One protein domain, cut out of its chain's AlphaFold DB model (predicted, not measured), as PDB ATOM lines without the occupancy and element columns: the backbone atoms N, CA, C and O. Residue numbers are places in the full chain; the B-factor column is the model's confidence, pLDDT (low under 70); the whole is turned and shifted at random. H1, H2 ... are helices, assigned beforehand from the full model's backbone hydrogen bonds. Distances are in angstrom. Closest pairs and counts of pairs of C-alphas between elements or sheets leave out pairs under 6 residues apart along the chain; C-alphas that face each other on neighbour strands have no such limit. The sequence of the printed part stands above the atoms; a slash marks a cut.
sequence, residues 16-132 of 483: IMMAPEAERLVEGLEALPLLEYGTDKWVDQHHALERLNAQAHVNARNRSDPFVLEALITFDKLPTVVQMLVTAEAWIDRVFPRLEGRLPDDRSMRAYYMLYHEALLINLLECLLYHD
ATOM      1  N   ILE A  16     -31.740  -9.854  55.450       61.03
ATOM      2  CA  ILE A  16     -32.947  -9.127  55.864       61.03
ATOM      3  C   ILE A  16     -32.890  -7.746  55.209       61.03
ATOM      4  O   ILE A  16     -32.068  -6.910  55.586       61.03
ATOM      5  N   MET A  17     -33.745  -7.514  54.215       77.44
ATOM      6  CA  MET A  17     -33.909  -6.199  53.607       77.44
ATOM      7  C   MET A  17     -34.636  -5.290  54.598       77.44
ATOM      8  O   MET A  17     -35.668  -5.659  55.160       77.44
ATOM      9  N   MET A  18     -34.103  -4.089  54.808       82.56
ATOM     10  CA  MET A  18     -34.698  -3.101  55.715       82.56
ATOM     11  C   MET A  18     -35.717  -2.223  54.972       82.56
ATOM     12  O   MET A  18     -35.586  -2.005  53.768       82.56
ATOM     13  N   ALA A  19     -36.689  -1.647  55.686       82.75
ATOM     14  CA  ALA A  19     -37.741  -0.819  55.081       82.75
ATOM     15  C   ALA A  19     -37.228   0.329  54.174       82.75
ATOM     16  O   ALA A  19     -37.682   0.406  53.034       82.75
ATOM     17  N   PRO A  20     -36.203   1.126  54.555       86.94
ATOM     18  CA  PRO A  20     -35.680   2.184  53.679       86.94
ATOM     19  C   PRO A  20     -34.991   1.647  52.417       86.94
ATOM     20  O   PRO A  20     -34.837   2.343  51.416       86.94
ATOM     21  N   GLU A  21     -34.500   0.408  52.463       88.50
ATOM     22  CA  GLU A  21     -33.946  -0.243  51.283       88.50
ATOM     23  C   GLU A  21     -35.055  -0.662  50.319       88.50
ATOM     24  O   GLU A  21     -34.929  -0.403  49.124       88.50
ATOM     25  N   ALA A  22     -36.150  -1.225  50.838       87.69
ATOM     26  CA  ALA A  22     -37.324  -1.556  50.041       87.69
ATOM     27  C   ALA A  22     -37.957  -0.313  49.406       87.69
ATOM     28  O   ALA A  22     -38.254  -0.341  48.218       87.69
ATOM     29  N   GLU A  23     -38.088   0.788  50.150       89.38
ATOM     30  CA  GLU A  23     -38.600   2.062  49.630       89.38
ATOM     31  C   GLU A  23     -37.802   2.548  48.419       89.38
ATOM     32  O   GLU A  23     -38.388   2.816  47.374       89.38
ATOM     33  N   ARG A  24     -36.465   2.572  48.509       91.38
ATOM     34  CA  ARG A  24     -35.601   2.980  47.386       91.38
ATOM     35  C   ARG A  24     -35.734   2.062  46.173       91.38
ATOM     36  O   ARG A  24     -35.729   2.539  45.041       91.38
ATOM     37  N   LEU A  25     -35.817   0.748  46.397       89.81
ATOM     38  CA  LEU A  25     -35.996  -0.220  45.310       89.81
ATOM     39  C   LEU A  25     -37.358  -0.050  44.634       89.81
ATOM     40  O   LEU A  25     -37.437  -0.115  43.412       89.81
ATOM     41  N   VAL A  26     -38.408   0.191  45.420       90.25
ATOM     42  CA  VAL A  26     -39.767   0.415  44.924       90.25
ATOM     43  C   VAL A  26     -39.872   1.739  44.169       90.25
ATOM     44  O   VAL A  26     -40.425   1.772  43.072       90.25
ATOM     45  N   GLU A  27     -39.320   2.825  44.708       90.44
ATOM     46  CA  GLU A  27     -39.320   4.144  44.069       90.44
ATOM     47  C   GLU A  27     -38.696   4.085  42.665       90.44
ATOM     48  O   GLU A  27     -39.255   4.636  41.709       90.44
ATOM     49  N   GLY A  28     -37.603   3.327  42.525       89.19
ATOM     50  CA  GLY A  28     -36.901   3.098  41.262       89.19
ATOM     51  C   GLY A  28     -37.603   2.170  40.264       89.19
ATOM     52  O   GLY A  28     -37.077   1.972  39.170       89.19
ATOM     53  N   LEU A  29     -38.765   1.588  40.589       90.06
ATOM     54  CA  LEU A  29     -39.494   0.739  39.643       90.06
ATOM     55  C   LEU A  29     -40.106   1.576  38.516       90.06
ATOM     56  O   LEU A  29     -40.937   2.454  38.751       90.06
ATOM     57  N   GLU A  30     -39.763   1.247  37.278       86.50
ATOM     58  CA  GLU A  30     -40.301   1.870  36.072       86.50
ATOM     59  C   GLU A  30     -41.060   0.852  35.216       86.50
ATOM     60  O   GLU A  30     -40.722  -0.331  35.168       86.50
ATOM     61  N   ALA A  31     -42.099   1.312  34.521       74.94
ATOM     62  CA  ALA A  31     -42.806   0.490  33.552       74.94
ATOM     63  C   ALA A  31     -42.019   0.467  32.236       74.94
ATOM     64  O   ALA A  31     -42.181   1.350  31.391       74.94
ATOM     65  N   LEU A  32     -41.151  -0.532  32.073       73.94
ATOM     66  CA  LEU A  32     -40.352  -0.668  30.858       73.94
ATOM     67  C   LEU A  32     -41.225  -1.126  29.675       73.94
ATOM     68  O   LEU A  32     -42.058  -2.029  29.834       73.94
ATOM     69  N   PRO A  33     -41.057  -0.526  28.483       63.56
ATOM     70  CA  PRO A  33     -41.761  -0.959  27.284       63.56
ATOM     71  C   PRO A  33     -41.308  -2.364  26.864       63.56
ATOM     72  O   PRO A  33     -40.201  -2.800  27.175       63.56
ATOM     73  N   LEU A  34     -42.143  -3.063  26.090       61.34
ATOM     74  CA  LEU A  34     -41.867  -4.431  25.624       61.34
ATOM     75  C   LEU A  34     -40.516  -4.561  24.898       61.34
ATOM     76  O   LEU A  34     -39.866  -5.597  24.986       61.34
ATOM     77  N   LEU A  35     -40.088  -3.509  24.199       60.44
ATOM     78  CA  LEU A  35     -38.820  -3.486  23.470       60.44
ATOM     79  C   LEU A  35     -37.594  -3.459  24.397       60.44
ATOM     80  O   LEU A  35     -36.525  -3.922  24.019       60.44
ATOM     81  N   GLU A  36     -37.758  -2.948  25.618       65.25
ATOM     82  CA  GLU A  36     -36.719  -2.941  26.649       65.25
ATOM     83  C   GLU A  36     -36.728  -4.231  27.491       65.25
ATOM     84  O   GLU A  36     -35.882  -4.409  28.371       65.25
ATOM     85  N   TYR A  37     -37.648  -5.161  27.218       70.81
ATOM     86  CA  TYR A  37     -37.768  -6.423  27.939       70.81
ATOM     87  C   TYR A  37     -36.552  -7.325  27.670       70.81
ATOM     88  O   TYR A  37     -36.298  -7.737  26.537       70.81
ATOM     89  N   GLY A  38     -35.786  -7.637  28.721       66.44
ATOM     90  CA  GLY A  38     -34.528  -8.391  28.623       66.44
ATOM     91  C   GLY A  38     -33.269  -7.548  28.392       66.44
ATOM     92  O   GLY A  38     -32.183  -8.110  28.242       66.44
ATOM     93  N   THR A  39     -33.378  -6.216  28.373       77.75
ATOM     94  CA  THR A  39     -32.208  -5.320  28.420       77.75
ATOM     95  C   THR A  39     -31.502  -5.407  29.776       77.75
ATOM     96  O   THR A  39     -32.069  -5.903  30.746       77.75
ATOM     97  N   ASP A  40     -30.271  -4.902  29.873       77.12
ATOM     98  CA  ASP A  40     -29.537  -4.884  31.147       77.12
ATOM     99  C   ASP A  40     -30.298  -4.091  32.225       77.12
ATOM    100  O   ASP A  40     -30.430  -4.557  33.353       77.12
ATOM    101  N   LYS A  41     -30.937  -2.976  31.837       83.06
ATOM    102  CA  LYS A  41     -31.832  -2.198  32.708       83.06
ATOM    103  C   LYS A  41     -32.997  -3.042  33.240       83.06
ATOM    104  O   LYS A  41     -33.328  -2.978  34.421       83.06
ATOM    105  N   TRP A  42     -33.611  -3.854  32.377       88.75
ATOM    106  CA  TRP A  42     -34.676  -4.771  32.784       88.75
ATOM    107  C   TRP A  42     -34.162  -5.867  33.725       88.75
ATOM    108  O   TRP A  42     -34.847  -6.211  34.683       88.75
ATOM    109  N   VAL A  43     -32.957  -6.399  33.490       81.19
ATOM    110  CA  VAL A  43     -32.343  -7.423  34.354       81.19
ATOM    111  C   VAL A  43     -32.066  -6.863  35.751       81.19
ATOM    112  O   VAL A  43     -32.383  -7.519  36.744       81.19
ATOM    113  N   ASP A  44     -31.567  -5.632  35.850       86.31
ATOM    114  CA  ASP A  44     -31.372  -4.960  37.139       86.31
ATOM    115  C   ASP A  44     -32.698  -4.808  37.899       86.31
ATOM    116  O   ASP A  44     -32.787  -5.100  39.097       86.31
ATOM    117  N   GLN A  45     -33.766  -4.428  37.192       90.75
ATOM    118  CA  GLN A  45     -35.100  -4.317  37.775       90.75
ATOM    119  C   GLN A  45     -35.698  -5.683  38.155       90.75
ATOM    120  O   GLN A  45     -36.370  -5.797  39.182       90.75
ATOM    121  N   HIS A  46     -35.423  -6.736  37.380       86.50
ATOM    122  CA  HIS A  46     -35.796  -8.111  37.710       86.50
ATOM    123  C   HIS A  46     -35.166  -8.542  39.039       86.50
ATOM    124  O   HIS A  46     -35.873  -9.037  39.914       86.50
ATOM    125  N   HIS A  47     -33.871  -8.290  39.235       85.75
ATOM    126  CA  HIS A  47     -33.194  -8.591  40.498       85.75
ATOM    127  C   HIS A  47     -33.723  -7.754  41.667       85.75
ATOM    128  O   HIS A  47     -33.853  -8.261  42.781       85.75
ATOM    129  N   ALA A  48     -34.071  -6.483  41.439       87.69
ATOM    130  CA  ALA A  48     -34.727  -5.666  42.458       87.69
ATOM    131  C   ALA A  48     -36.062  -6.291  42.901       87.69
ATOM    132  O   ALA A  48     -36.306  -6.444  44.100       87.69
ATOM    133  N   LEU A  49     -36.889  -6.722  41.946       86.12
ATOM    134  CA  LEU A  49     -38.163  -7.395  42.210       86.12
ATOM    135  C   LEU A  49     -37.991  -8.761  42.879       86.12
ATOM    136  O   LEU A  49     -38.775  -9.103  43.758       86.12
ATOM    137  N   GLU A  50     -36.956  -9.521  42.524       82.38
ATOM    138  CA  GLU A  50     -36.624 -10.798  43.164       82.38
ATOM    139  C   GLU A  50     -36.343 -10.613  44.658       82.38
ATOM    140  O   GLU A  50     -36.889 -11.331  45.501       82.38
ATOM    141  N   ARG A  51     -35.565  -9.582  45.000       84.12
ATOM    142  CA  ARG A  51     -35.256  -9.234  46.390       84.12
ATOM    143  C   ARG A  51     -36.485  -8.726  47.147       84.12
ATOM    144  O   ARG A  51     -36.690  -9.122  48.293       84.12
ATOM    145  N   LEU A  52     -37.309  -7.883  46.517       84.12
ATOM    146  CA  LEU A  52     -38.569  -7.406  47.101       84.12
ATOM    147  C   LEU A  52     -39.538  -8.567  47.357       84.12
ATOM    148  O   LEU A  52     -40.134  -8.636  48.427       84.12
ATOM    149  N   ASN A  53     -39.648  -9.510  46.418       76.50
ATOM    150  CA  ASN A  53     -40.481 -10.700  46.558       76.50
ATOM    151  C   ASN A  53     -39.991 -11.615  47.688       76.50
ATOM    152  O   ASN A  53     -40.786 -12.045  48.521       76.50
ATOM    153  N   ALA A  54     -38.683 -11.869  47.773       72.50
ATOM    154  CA  ALA A  54     -38.110 -12.647  48.871       72.50
ATOM    155  C   ALA A  54     -38.413 -12.007  50.238       72.50
ATOM    156  O   ALA A  54     -38.804 -12.703  51.177       72.50
ATOM    157  N   GLN A  55     -38.301 -10.680  50.341       79.12
ATOM    158  CA  GLN A  55     -38.636  -9.969  51.572       79.12
ATOM    159  C   GLN A  55     -40.145  -9.984  51.865       79.12
ATOM    160  O   GLN A  55     -40.532 -10.176  53.016       79.12
ATOM    161  N   ALA A  56     -41.002  -9.842  50.850       66.75
ATOM    162  CA  ALA A  56     -42.454  -9.938  51.004       66.75
ATOM    163  C   ALA A  56     -42.879 -11.322  51.530       66.75
ATOM    164  O   ALA A  56     -43.709 -11.406  52.432       66.75
ATOM    165  N   HIS A  57     -42.239 -12.399  51.061       64.31
ATOM    166  CA  HIS A  57     -42.418 -13.756  51.598       64.31
ATOM    167  C   HIS A  57     -42.036 -13.866  53.070       64.31
ATOM    168  O   HIS A  57     -42.767 -14.460  53.863       64.31
ATOM    169  N   VAL A  58     -40.893 -13.294  53.453       64.62
ATOM    170  CA  VAL A  58     -40.454 -13.270  54.856       64.62
ATOM    171  C   VAL A  58     -41.456 -12.495  55.715       64.62
ATOM    172  O   VAL A  58     -41.821 -12.973  56.793       64.62
ATOM    173  N   ASN A  59     -41.954 -11.359  55.219       66.06
ATOM    174  CA  ASN A  59     -42.941 -10.544  55.924       66.06
ATOM    175  C   ASN A  59     -44.265 -11.299  56.123       66.06
ATOM    176  O   ASN A  59     -44.794 -11.347  57.237       66.06
ATOM    177  N   ALA A  60     -44.752 -11.964  55.073       57.50
ATOM    178  CA  ALA A  60     -45.958 -12.785  55.106       57.50
ATOM    179  C   ALA A  60     -45.807 -13.989  56.055       57.50
ATOM    180  O   ALA A  60     -46.636 -14.202  56.946       57.50
ATOM    181  N   ARG A  61     -44.708 -14.748  55.932       57.81
ATOM    182  CA  ARG A  61     -44.431 -15.943  56.749       57.81
ATOM    183  C   ARG A  61     -44.347 -15.618  58.238       57.81
ATOM    184  O   ARG A  61     -44.870 -16.372  59.058       57.81
ATOM    185  N   ASN A  62     -43.701 -14.507  58.582       64.56
ATOM    186  CA  ASN A  62     -43.482 -14.106  59.970       64.56
ATOM    187  C   ASN A  62     -44.622 -13.247  60.539       64.56
ATOM    188  O   ASN A  62     -44.570 -12.898  61.717       64.56
ATOM    189  N   ARG A  63     -45.643 -12.916  59.729       61.38
ATOM    190  CA  ARG A  63     -46.719 -11.967  60.074       61.38
ATOM    191  C   ARG A  63     -46.175 -10.636  60.598       61.38
ATOM    192  O   ARG A  63     -46.710 -10.066  61.549       61.38
ATOM    193  N   SER A  64     -45.071 -10.183  60.017       65.62
ATOM    194  CA  SER A  64     -44.461  -8.902  60.353       65.62
ATOM    195  C   SER A  64     -45.032  -7.786  59.482       65.62
ATOM    196  O   SER A  64     -45.824  -8.027  58.570       65.62
ATOM    197  N   ASP A  65     -44.618  -6.560  59.784       69.19
ATOM    198  CA  ASP A  65     -45.063  -5.350  59.099       69.19
ATOM    199  C   ASP A  65     -44.827  -5.426  57.574       69.19
ATOM    200  O   ASP A  65     -43.691  -5.691  57.151       69.19
ATOM    201  N   PRO A  66     -45.859  -5.244  56.725       70.62
ATOM    202  CA  PRO A  66     -45.736  -5.367  55.276       70.62
ATOM    203  C   PRO A  66     -45.143  -4.117  54.616       70.62
ATOM    204  O   PRO A  66     -45.692  -3.599  53.648       70.62
ATOM    205  N   PHE A  67     -43.978  -3.657  55.068       80.38
ATOM    206  CA  PHE A  67     -43.364  -2.418  54.570       80.38
ATOM    207  C   PHE A  67     -43.107  -2.406  53.047       80.38
ATOM    208  O   PHE A  67     -43.079  -1.347  52.429       80.38
ATOM    209  N   VAL A  68     -42.955  -3.574  52.405       78.06
ATOM    210  CA  VAL A  68     -42.860  -3.679  50.935       78.06
ATOM    211  C   VAL A  68     -44.181  -3.275  50.264       78.06
ATOM    212  O   VAL A  68     -44.170  -2.549  49.271       78.06
ATOM    213  N   LEU A  69     -45.318  -3.709  50.818       72.25
ATOM    214  CA  LEU A  69     -46.650  -3.307  50.359       72.25
ATOM    215  C   LEU A  69     -46.874  -1.817  50.593       72.25
ATOM    216  O   LEU A  69     -47.336  -1.122  49.691       72.25
ATOM    217  N   GLU A  70     -46.519  -1.322  51.778       73.25
ATOM    218  CA  GLU A  70     -46.666   0.096  52.106       73.25
ATOM    219  C   GLU A  70     -45.853   0.982  51.163       73.25
ATOM    220  O   GLU A  70     -46.379   1.976  50.665       73.25
ATOM    221  N   ALA A  71     -44.617   0.594  50.834       75.69
ATOM    222  CA  ALA A  71     -43.805   1.295  49.849       75.69
ATOM    223  C   ALA A  71     -44.461   1.283  48.455       75.69
ATOM    224  O   ALA A  71     -44.555   2.327  47.811       75.69
ATOM    225  N   LEU A  72     -44.964   0.132  47.989       75.69
ATOM    226  CA  LEU A  72     -45.628   0.022  46.679       75.69
ATOM    227  C   LEU A  72     -46.888   0.887  46.579       75.69
ATOM    228  O   LEU A  72     -47.155   1.441  45.513       75.69
ATOM    229  N   ILE A  73     -47.641   1.016  47.673       69.81
ATOM    230  CA  ILE A  73     -48.802   1.909  47.761       69.81
ATOM    231  C   ILE A  73     -48.344   3.371  47.809       69.81
ATOM    232  O   ILE A  73     -48.859   4.199  47.065       69.81
ATOM    233  N   THR A  74     -47.363   3.687  48.656       74.88
ATOM    234  CA  THR A  74     -46.873   5.058  48.878       74.88
ATOM    235  C   THR A  74     -46.316   5.678  47.601       74.88
ATOM    236  O   THR A  74     -46.558   6.852  47.333       74.88
ATOM    237  N   PHE A  75     -45.603   4.890  46.796       76.38
ATOM    238  CA  PHE A  75     -45.011   5.339  45.535       76.38
ATOM    239  C   PHE A  75     -45.882   5.057  44.301       76.38
ATOM    240  O   PHE A  75     -45.398   5.221  43.180       76.38
ATOM    241  N   ASP A  76     -47.131   4.615  44.491       70.19
ATOM    242  CA  ASP A  76     -48.085   4.284  43.420       70.19
ATOM    243  C   ASP A  76     -47.501   3.346  42.342       70.19
ATOM    244  O   ASP A  76     -47.604   3.553  41.133       70.19
ATOM    245  N   LYS A  77     -46.813   2.288  42.788       79.69
ATOM    246  CA  LYS A  77     -46.122   1.330  41.907       79.69
ATOM    247  C   LYS A  77     -46.912   0.050  41.662       79.69
ATOM    248  O   LYS A  77     -46.478  -0.782  40.868       79.69
ATOM    249  N   LEU A  78     -48.077  -0.116  42.286       68.50
ATOM    250  CA  LEU A  78     -48.965  -1.248  42.005       68.50
ATOM    251  C   LEU A  78     -49.384  -1.315  40.519       68.50
ATOM    252  O   LEU A  78     -49.257  -2.396  39.938       68.50
ATOM    253  N   PRO A  79     -49.785  -0.209  39.853       65.12
ATOM    254  CA  PRO A  79     -50.057  -0.226  38.414       65.12
ATOM    255  C   PRO A  79     -48.826  -0.611  37.587       65.12
ATOM    256  O   PRO A  79     -48.942  -1.371  36.628       65.12
ATOM    257  N   THR A  80     -47.641  -0.144  37.989       75.81
ATOM    258  CA  THR A  80     -46.363  -0.482  37.347       75.81
ATOM    259  C   THR A  80     -46.093  -1.984  37.403       75.81
ATOM    260  O   THR A  80     -45.802  -2.585  36.374       75.81
ATOM    261  N   VAL A  81     -46.258  -2.617  38.568       74.31
ATOM    262  CA  VAL A  81     -46.079  -4.070  38.745       74.31
ATOM    263  C   VAL A  81     -47.059  -4.863  37.872       74.31
ATOM    264  O   VAL A  81     -46.667  -5.837  37.227       74.31
ATOM    265  N   VAL A  82     -48.318  -4.425  37.782       64.88
ATOM    266  CA  VAL A  82     -49.325  -5.043  36.901       64.88
ATOM    267  C   VAL A  82     -48.966  -4.858  35.423       64.88
ATOM    268  O   VAL A  82     -49.061  -5.803  34.644       64.88
ATOM    269  N   GLN A  83     -48.505  -3.673  35.022       67.69
ATOM    270  CA  GLN A  83     -48.059  -3.430  33.651       67.69
ATOM    271  C   GLN A  83     -46.862  -4.316  33.290       67.69
ATOM    272  O   GLN A  83     -46.828  -4.870  32.196       67.69
ATOM    273  N   MET A  84     -45.909  -4.502  34.206       76.44
ATOM    274  CA  MET A  84     -44.782  -5.418  34.008       76.44
ATOM    275  C   MET A  84     -45.249  -6.867  33.832       76.44
ATOM    276  O   MET A  84     -44.690  -7.576  32.997       76.44
ATOM    277  N   LEU A  85     -46.300  -7.286  34.548       67.75
ATOM    278  CA  LEU A  85     -46.888  -8.620  34.410       67.75
ATOM    279  C   LEU A  85     -47.491  -8.812  33.015       67.75
ATOM    280  O   LEU A  85     -47.183  -9.792  32.346       67.75
ATOM    281  N   VAL A  86     -48.269  -7.837  32.543       63.28
ATOM    282  CA  VAL A  86     -48.854  -7.856  31.192       63.28
ATOM    283  C   VAL A  86     -47.767  -7.812  30.110       63.28
ATOM    284  O   VAL A  86     -47.872  -8.497  29.094       63.28
ATOM    285  N   THR A  87     -46.696  -7.040  30.311       69.62
ATOM    286  CA  THR A  87     -45.558  -6.993  29.379       69.62
ATOM    287  C   THR A  87     -44.828  -8.336  29.323       69.62
ATOM    288  O   THR A  87     -44.521  -8.809  28.228       69.62
ATOM    289  N   ALA A  88     -44.586  -8.970  30.475       70.44
ATOM    290  CA  ALA A  88     -43.993 -10.304  30.548       70.44
ATOM    291  C   ALA A  88     -44.851 -11.330  29.801       70.44
ATOM    292  O   ALA A  88     -44.346 -12.099  28.983       70.44
ATOM    293  N   GLU A  89     -46.163 -11.269  30.012       62.62
ATOM    294  CA  GLU A  89     -47.139 -12.123  29.352       62.62
ATOM    295  C   GLU A  89     -47.109 -11.975  27.824       62.62
ATOM    296  O   GLU A  89     -46.960 -12.953  27.083       62.62
ATOM    297  N   ALA A  90     -47.195 -10.731  27.347       61.69
ATOM    298  CA  ALA A  90     -47.175 -10.409  25.928       61.69
ATOM    299  C   ALA A  90     -45.864 -10.856  25.263       61.69
ATOM    300  O   ALA A  90     -45.875 -11.322  24.119       61.69
ATOM    301  N   TRP A  91     -44.740 -10.744  25.977       72.50
ATOM    302  CA  TRP A  91     -43.441 -11.186  25.488       72.50
ATOM    303  C   TRP A  91     -43.384 -12.708  25.316       72.50
ATOM    304  O   TRP A  91     -42.982 -13.193  24.253       72.50
ATOM    305  N   ILE A  92     -43.845 -13.461  26.318       63.03
ATOM    306  CA  ILE A  92     -43.875 -14.931  26.287       63.03
ATOM    307  C   ILE A  92     -44.771 -15.439  25.146       63.03
ATOM    308  O   ILE A  92     -44.395 -16.377  24.449       63.03
ATOM    309  N   ASP A  93     -45.912 -14.795  24.891       57.22
ATOM    310  CA  ASP A  93     -46.851 -15.241  23.851       57.22
ATOM    311  C   ASP A  93     -46.448 -14.854  22.427       57.22
ATOM    312  O   ASP A  93     -46.667 -15.611  21.477       57.22
ATOM    313  N   ARG A  94     -45.927 -13.638  22.236       58.56
ATOM    314  CA  ARG A  94     -45.762 -13.051  20.894       58.56
ATOM    315  C   ARG A  94     -44.318 -13.024  20.419       58.56
ATOM    316  O   ARG A  94     -44.082 -13.091  19.211       58.56
ATOM    317  N   VAL A  95     -43.368 -12.912  21.345       64.38
ATOM    318  CA  VAL A  95     -41.957 -12.662  21.034       64.38
ATOM    319  C   VAL A  95     -41.134 -13.934  21.212       64.38
ATOM    320  O   VAL A  95     -40.406 -14.318  20.295       64.38
ATOM    321  N   PHE A  96     -41.313 -14.652  22.324       65.56
ATOM    322  CA  PHE A  96     -40.547 -15.863  22.613       65.56
ATOM    323  C   PHE A  96     -40.618 -16.942  21.509       65.56
ATOM    324  O   PHE A  96     -39.551 -17.395  21.088       65.56
ATOM    325  N   PRO A  97     -41.788 -17.307  20.932       65.88
ATOM    326  CA  PRO A  97     -41.868 -18.366  19.914       65.88
ATOM    327  C   PRO A  97     -41.086 -18.051  18.633       65.88
ATOM    328  O   PRO A  97     -40.677 -18.947  17.900       65.88
ATOM    329  N   ARG A  98     -40.866 -16.761  18.349       63.06
ATOM    330  CA  ARG A  98     -40.090 -16.295  17.191       63.06
ATOM    331  C   ARG A  98     -38.586 -16.268  17.468       63.06
ATOM    332  O   ARG A  98     -37.793 -16.300  16.528       63.06
ATOM    333  N   LEU A  99     -38.200 -16.203  18.741       64.50
ATOM    334  CA  LEU A  99     -36.811 -16.145  19.195       64.50
ATOM    335  C   LEU A  99     -36.261 -17.506  19.616       64.50
ATOM    336  O   LEU A  99     -35.045 -17.690  19.589       64.50
ATOM    337  N   GLU A 100     -37.125 -18.463  19.963       59.69
ATOM    338  CA  GLU A 100     -36.749 -19.753  20.545       59.69
ATOM    339  C   GLU A 100     -35.623 -20.452  19.766       59.69
ATOM    340  O   GLU A 100     -34.646 -20.895  20.367       59.69
ATOM    341  N   GLY A 101     -35.711 -20.488  18.431       58.50
ATOM    342  CA  GLY A 101     -34.721 -21.123  17.552       58.50
ATOM    343  C   GLY A 101     -33.430 -20.329  17.310       58.50
ATOM    344  O   GLY A 101     -32.514 -20.859  16.690       58.50
ATOM    345  N   ARG A 102     -33.346 -19.076  17.775       58.44
ATOM    346  CA  ARG A 102     -32.228 -18.142  17.526       58.44
ATOM    347  C   ARG A 102     -31.463 -17.743  18.789       58.44
ATOM    348  O   ARG A 102     -30.460 -17.045  18.690       58.44
ATOM    349  N   LEU A 103     -31.925 -18.164  19.966       58.66
ATOM    350  CA  LEU A 103     -31.255 -17.883  21.234       58.66
ATOM    351  C   LEU A 103     -29.911 -18.631  21.324       58.66
ATOM    352  O   LEU A 103     -29.909 -19.859  21.208       58.66
ATOM    353  N   PRO A 104     -28.787 -17.922  21.542       57.09
ATOM    354  CA  PRO A 104     -27.498 -18.554  21.790       57.09
ATOM    355  C   PRO A 104     -27.467 -19.194  23.185       57.09
ATOM    356  O   PRO A 104     -27.997 -18.627  24.146       57.09
ATOM    357  N   ASP A 105     -26.803 -20.347  23.303       54.97
ATOM    358  CA  ASP A 105     -26.670 -21.087  24.567       54.97
ATOM    359  C   ASP A 105     -25.999 -20.243  25.669       54.97
ATOM    360  O   ASP A 105     -26.349 -20.373  26.841       54.97
ATOM    361  N   ASP A 106     -25.135 -19.292  25.301       54.16
ATOM    362  CA  ASP A 106     -24.407 -18.402  26.220       54.16
ATOM    363  C   ASP A 106     -25.297 -17.368  26.941       54.16
ATOM    364  O   ASP A 106     -24.892 -16.793  27.950       54.16
ATOM    365  N   ARG A 107     -26.528 -17.114  26.461       57.00
ATOM    366  CA  ARG A 107     -27.493 -16.185  27.099       57.00
ATOM    367  C   ARG A 107     -28.649 -16.903  27.801       57.00
ATOM    368  O   ARG A 107     -29.671 -16.286  28.110       57.00
ATOM    369  N   SER A 108     -28.481 -18.190  28.090       61.69
ATOM    370  CA  SER A 108     -29.495 -19.042  28.721       61.69
ATOM    371  C   SER A 108     -29.993 -18.507  30.072       61.69
ATOM    372  O   SER A 108     -31.196 -18.548  30.322       61.69
ATOM    373  N   MET A 109     -29.129 -17.895  30.894       61.19
ATOM    374  CA  MET A 109     -29.548 -17.311  32.182       61.19
ATOM    375  C   MET A 109     -30.485 -16.103  32.021       61.19
ATOM    376  O   MET A 109     -31.460 -15.948  32.751       61.19
ATOM    377  N   ARG A 110     -30.235 -15.252  31.021       68.94
ATOM    378  CA  ARG A 110     -31.091 -14.092  30.744       68.94
ATOM    379  C   ARG A 110     -32.448 -14.523  30.196       68.94
ATOM    380  O   ARG A 110     -33.473 -14.023  30.643       68.94
ATOM    381  N   ALA A 111     -32.447 -15.493  29.284       62.91
ATOM    382  CA  ALA A 111     -33.672 -16.097  28.769       62.91
ATOM    383  C   ALA A 111     -34.500 -16.749  29.889       62.91
ATOM    384  O   ALA A 111     -35.722 -16.621  29.906       62.91
ATOM    385  N   TYR A 112     -33.828 -17.387  30.852       65.38
ATOM    386  CA  TYR A 112     -34.458 -17.916  32.056       65.38
ATOM    387  C   TYR A 112     -35.154 -16.808  32.859       65.38
ATOM    388  O   TYR A 112     -36.361 -16.897  33.070       65.38
ATOM    389  N   TYR A 113     -34.461 -15.724  33.220       71.00
ATOM    390  CA  TYR A 113     -35.087 -14.612  33.951       71.00
ATOM    391  C   TYR A 113     -36.329 -14.066  33.241       71.00
ATOM    392  O   TYR A 113     -37.363 -13.861  33.871       71.00
ATOM    393  N   MET A 114     -36.252 -13.879  31.923       70.38
ATOM    394  CA  MET A 114     -37.344 -13.338  31.106       70.38
ATOM    395  C   MET A 114     -38.595 -14.219  31.101       70.38
ATOM    396  O   MET A 114     -39.706 -13.691  31.122       70.38
ATOM    397  N   LEU A 115     -38.423 -15.542  31.105       63.34
ATOM    398  CA  LEU A 115     -39.524 -16.507  31.155       63.34
ATOM    399  C   LEU A 115     -40.116 -16.655  32.559       63.34
ATOM    400  O   LEU A 115     -41.312 -16.890  32.700       63.34
ATOM    401  N   TYR A 116     -39.293 -16.518  33.599       64.25
ATOM    402  CA  TYR A 116     -39.719 -16.676  34.994       64.25
ATOM    403  C   TYR A 116     -40.227 -15.384  35.637       64.25
ATOM    404  O   TYR A 116     -40.838 -15.429  36.705       64.25
ATOM    405  N   HIS A 117     -40.018 -14.236  34.995       77.56
ATOM    406  CA  HIS A 117     -40.442 -12.944  35.525       77.56
ATOM    407  C   HIS A 117     -41.950 -12.869  35.785       77.56
ATOM    408  O   HIS A 117     -42.362 -12.298  36.788       77.56
ATOM    409  N   GLU A 118     -42.770 -13.500  34.941       69.31
ATOM    410  CA  GLU A 118     -44.218 -13.579  35.158       69.31
ATOM    411  C   GLU A 118     -44.548 -14.254  36.503       69.31
ATOM    412  O   GLU A 118     -45.292 -13.710  37.316       69.31
ATOM    413  N   ALA A 119     -43.927 -15.405  36.780       59.47
ATOM    414  CA  ALA A 119     -44.122 -16.135  38.030       59.47
ATOM    415  C   ALA A 119     -43.620 -15.341  39.246       59.47
ATOM    416  O   ALA A 119     -44.257 -15.369  40.296       59.47
ATOM    417  N   LEU A 120     -42.510 -14.609  39.101       63.91
ATOM    418  CA  LEU A 120     -41.994 -13.709  40.134       63.91
ATOM    419  C   LEU A 120     -43.006 -12.606  40.476       63.91
ATOM    420  O   LEU A 120     -43.267 -12.361  41.652       63.91
ATOM    421  N   LEU A 121     -43.584 -11.959  39.462       69.06
ATOM    422  CA  LEU A 121     -44.554 -10.878  39.638       69.06
ATOM    423  C   LEU A 121     -45.868 -11.379  40.247       69.06
ATOM    424  O   LEU A 121     -46.403 -10.738  41.149       69.06
ATOM    425  N   ILE A 122     -46.359 -12.544  39.811       54.84
ATOM    426  CA  ILE A 122     -47.542 -13.188  40.404       54.84
ATOM    427  C   ILE A 122     -47.285 -13.516  41.876       54.84
ATOM    428  O   ILE A 122     -48.125 -13.229  42.721       54.84
ATOM    429  N   ASN A 123     -46.117 -14.077  42.187       56.50
ATOM    430  CA  ASN A 123     -45.742 -14.439  43.550       56.50
ATOM    431  C   ASN A 123     -45.605 -13.208  44.462       56.50
ATOM    432  O   ASN A 123     -46.063 -13.223  45.601       56.50
ATOM    433  N   LEU A 124     -45.050 -12.111  43.939       64.25
ATOM    434  CA  LEU A 124     -44.997 -10.844  44.659       64.25
ATOM    435  C   LEU A 124     -46.411 -10.342  44.956       64.25
ATOM    436  O   LEU A 124     -46.716 -10.035  46.103       64.25
ATOM    437  N   LEU A 125     -47.294 -10.311  43.953       61.81
ATOM    438  CA  LEU A 125     -48.693  -9.925  44.146       61.81
ATOM    439  C   LEU A 125     -49.395 -10.830  45.169       61.81
ATOM    440  O   LEU A 125     -50.112 -10.324  46.020       61.81
ATOM    441  N   GLU A 126     -49.147 -12.136  45.152       53.16
ATOM    442  CA  GLU A 126     -49.678 -13.098  46.124       53.16
ATOM    443  C   GLU A 126     -49.269 -12.751  47.567       53.16
ATOM    444  O   GLU A 126     -50.124 -12.657  48.449       53.16
ATOM    445  N   CYS A 127     -47.987 -12.460  47.810       55.62
ATOM    446  CA  CYS A 127     -47.512 -12.034  49.130       55.62
ATOM    447  C   CYS A 127     -48.101 -10.700  49.575       55.62
ATOM    448  O   CYS A 127     -48.409 -10.517  50.750       55.62
ATOM    449  N   LEU A 128     -48.260  -9.760  48.646       60.06
ATOM    450  CA  LEU A 128     -48.872  -8.466  48.929       60.06
ATOM    451  C   LEU A 128     -50.345  -8.630  49.322       60.06
ATOM    452  O   LEU A 128     -50.810  -7.985  50.258       60.06
ATOM    453  N   LEU A 129     -51.048  -9.545  48.655       52.28
ATOM    454  CA  LEU A 129     -52.446  -9.885  48.908       52.28
ATOM    455  C   LEU A 129     -52.664 -10.698  50.193       52.28
ATOM    456  O   LEU A 129     -53.793 -10.758  50.676       52.28
ATOM    457  N   TYR A 130     -51.612 -11.308  50.749       45.50
ATOM    458  CA  TYR A 130     -51.673 -12.076  51.996       45.50
ATOM    459  C   TYR A 130     -51.842 -11.191  53.243       45.50
ATOM    460  O   TYR A 130     -52.349 -11.652  54.263       45.50
ATOM    461  N   HIS A 131     -51.417  -9.927  53.187       47.34
ATOM    462  CA  HIS A 131     -51.562  -9.010  54.313       47.34
ATOM    463  C   HIS A 131     -52.978  -8.414  54.371       47.34
ATOM    464  O   HIS A 131     -53.557  -8.097  53.332       47.34
ATOM    465  N   ASP A 132     -53.502  -8.217  55.592       47.47
ATOM    466  CA  ASP A 132     -54.850  -7.708  55.931       47.47
ATOM    467  C   ASP A 132     -55.080  -6.225  55.535       47.47
ATOM    468  O   ASP A 132     -55.718  -5.442  56.244       47.47
TER     469      ASP A 132
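Overview. This is residues 16 to 132 of the 483 residues of an uncharacterized protein of Cafeteria roenbergensis (UniProt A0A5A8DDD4). H2 and H4 pack on the long helix H6 at steep angles. Short H1 and H3 pack together near one end of this elongated body, and H5 lies at the other. It is an all-helix domain of 117 printed residues with six named helices, H1 to H6 in order. It is compact, radius of gyration of the C-alphas 14.8 A, spanning 46 by 23 by 22 A.

Along the chain. H6, residues 105 to 130, measures 38.2 A, ends at C-alpha 130 (-51.673, -12.076, 51.996) and has a kink of 41 degrees near residue 118. H2 is residues 40 to 62, 33.3 A; H4 78 to 94, 24.4 A; H3 67 to 74; H5 96 to 102. H1, 19 to 27, begins at C-alpha 19 (-37.741, -0.819, 55.081).

Arrangement. H6 touches H2, closest C-alphas Asn 53 and Leu 124, 4.9 A. Its residues 114 to 122 alone touch H4, closest C-alphas Ala 88 and Glu 118, 5.7 A. H1 touches H3, closest C-alphas Glu 23 and Ala 71, 5.3 A. Every O i to N i+4 pair is within hydrogen-bond range in H1 to H4, 18 of 22 in H6, and 1 of 3 in H5, beside 2 of 4 O i to N i+3.

Size, cuts and confidence. The printed part has no cut; the H1 to H2 link is long. 64 residues have pLDDT under 70.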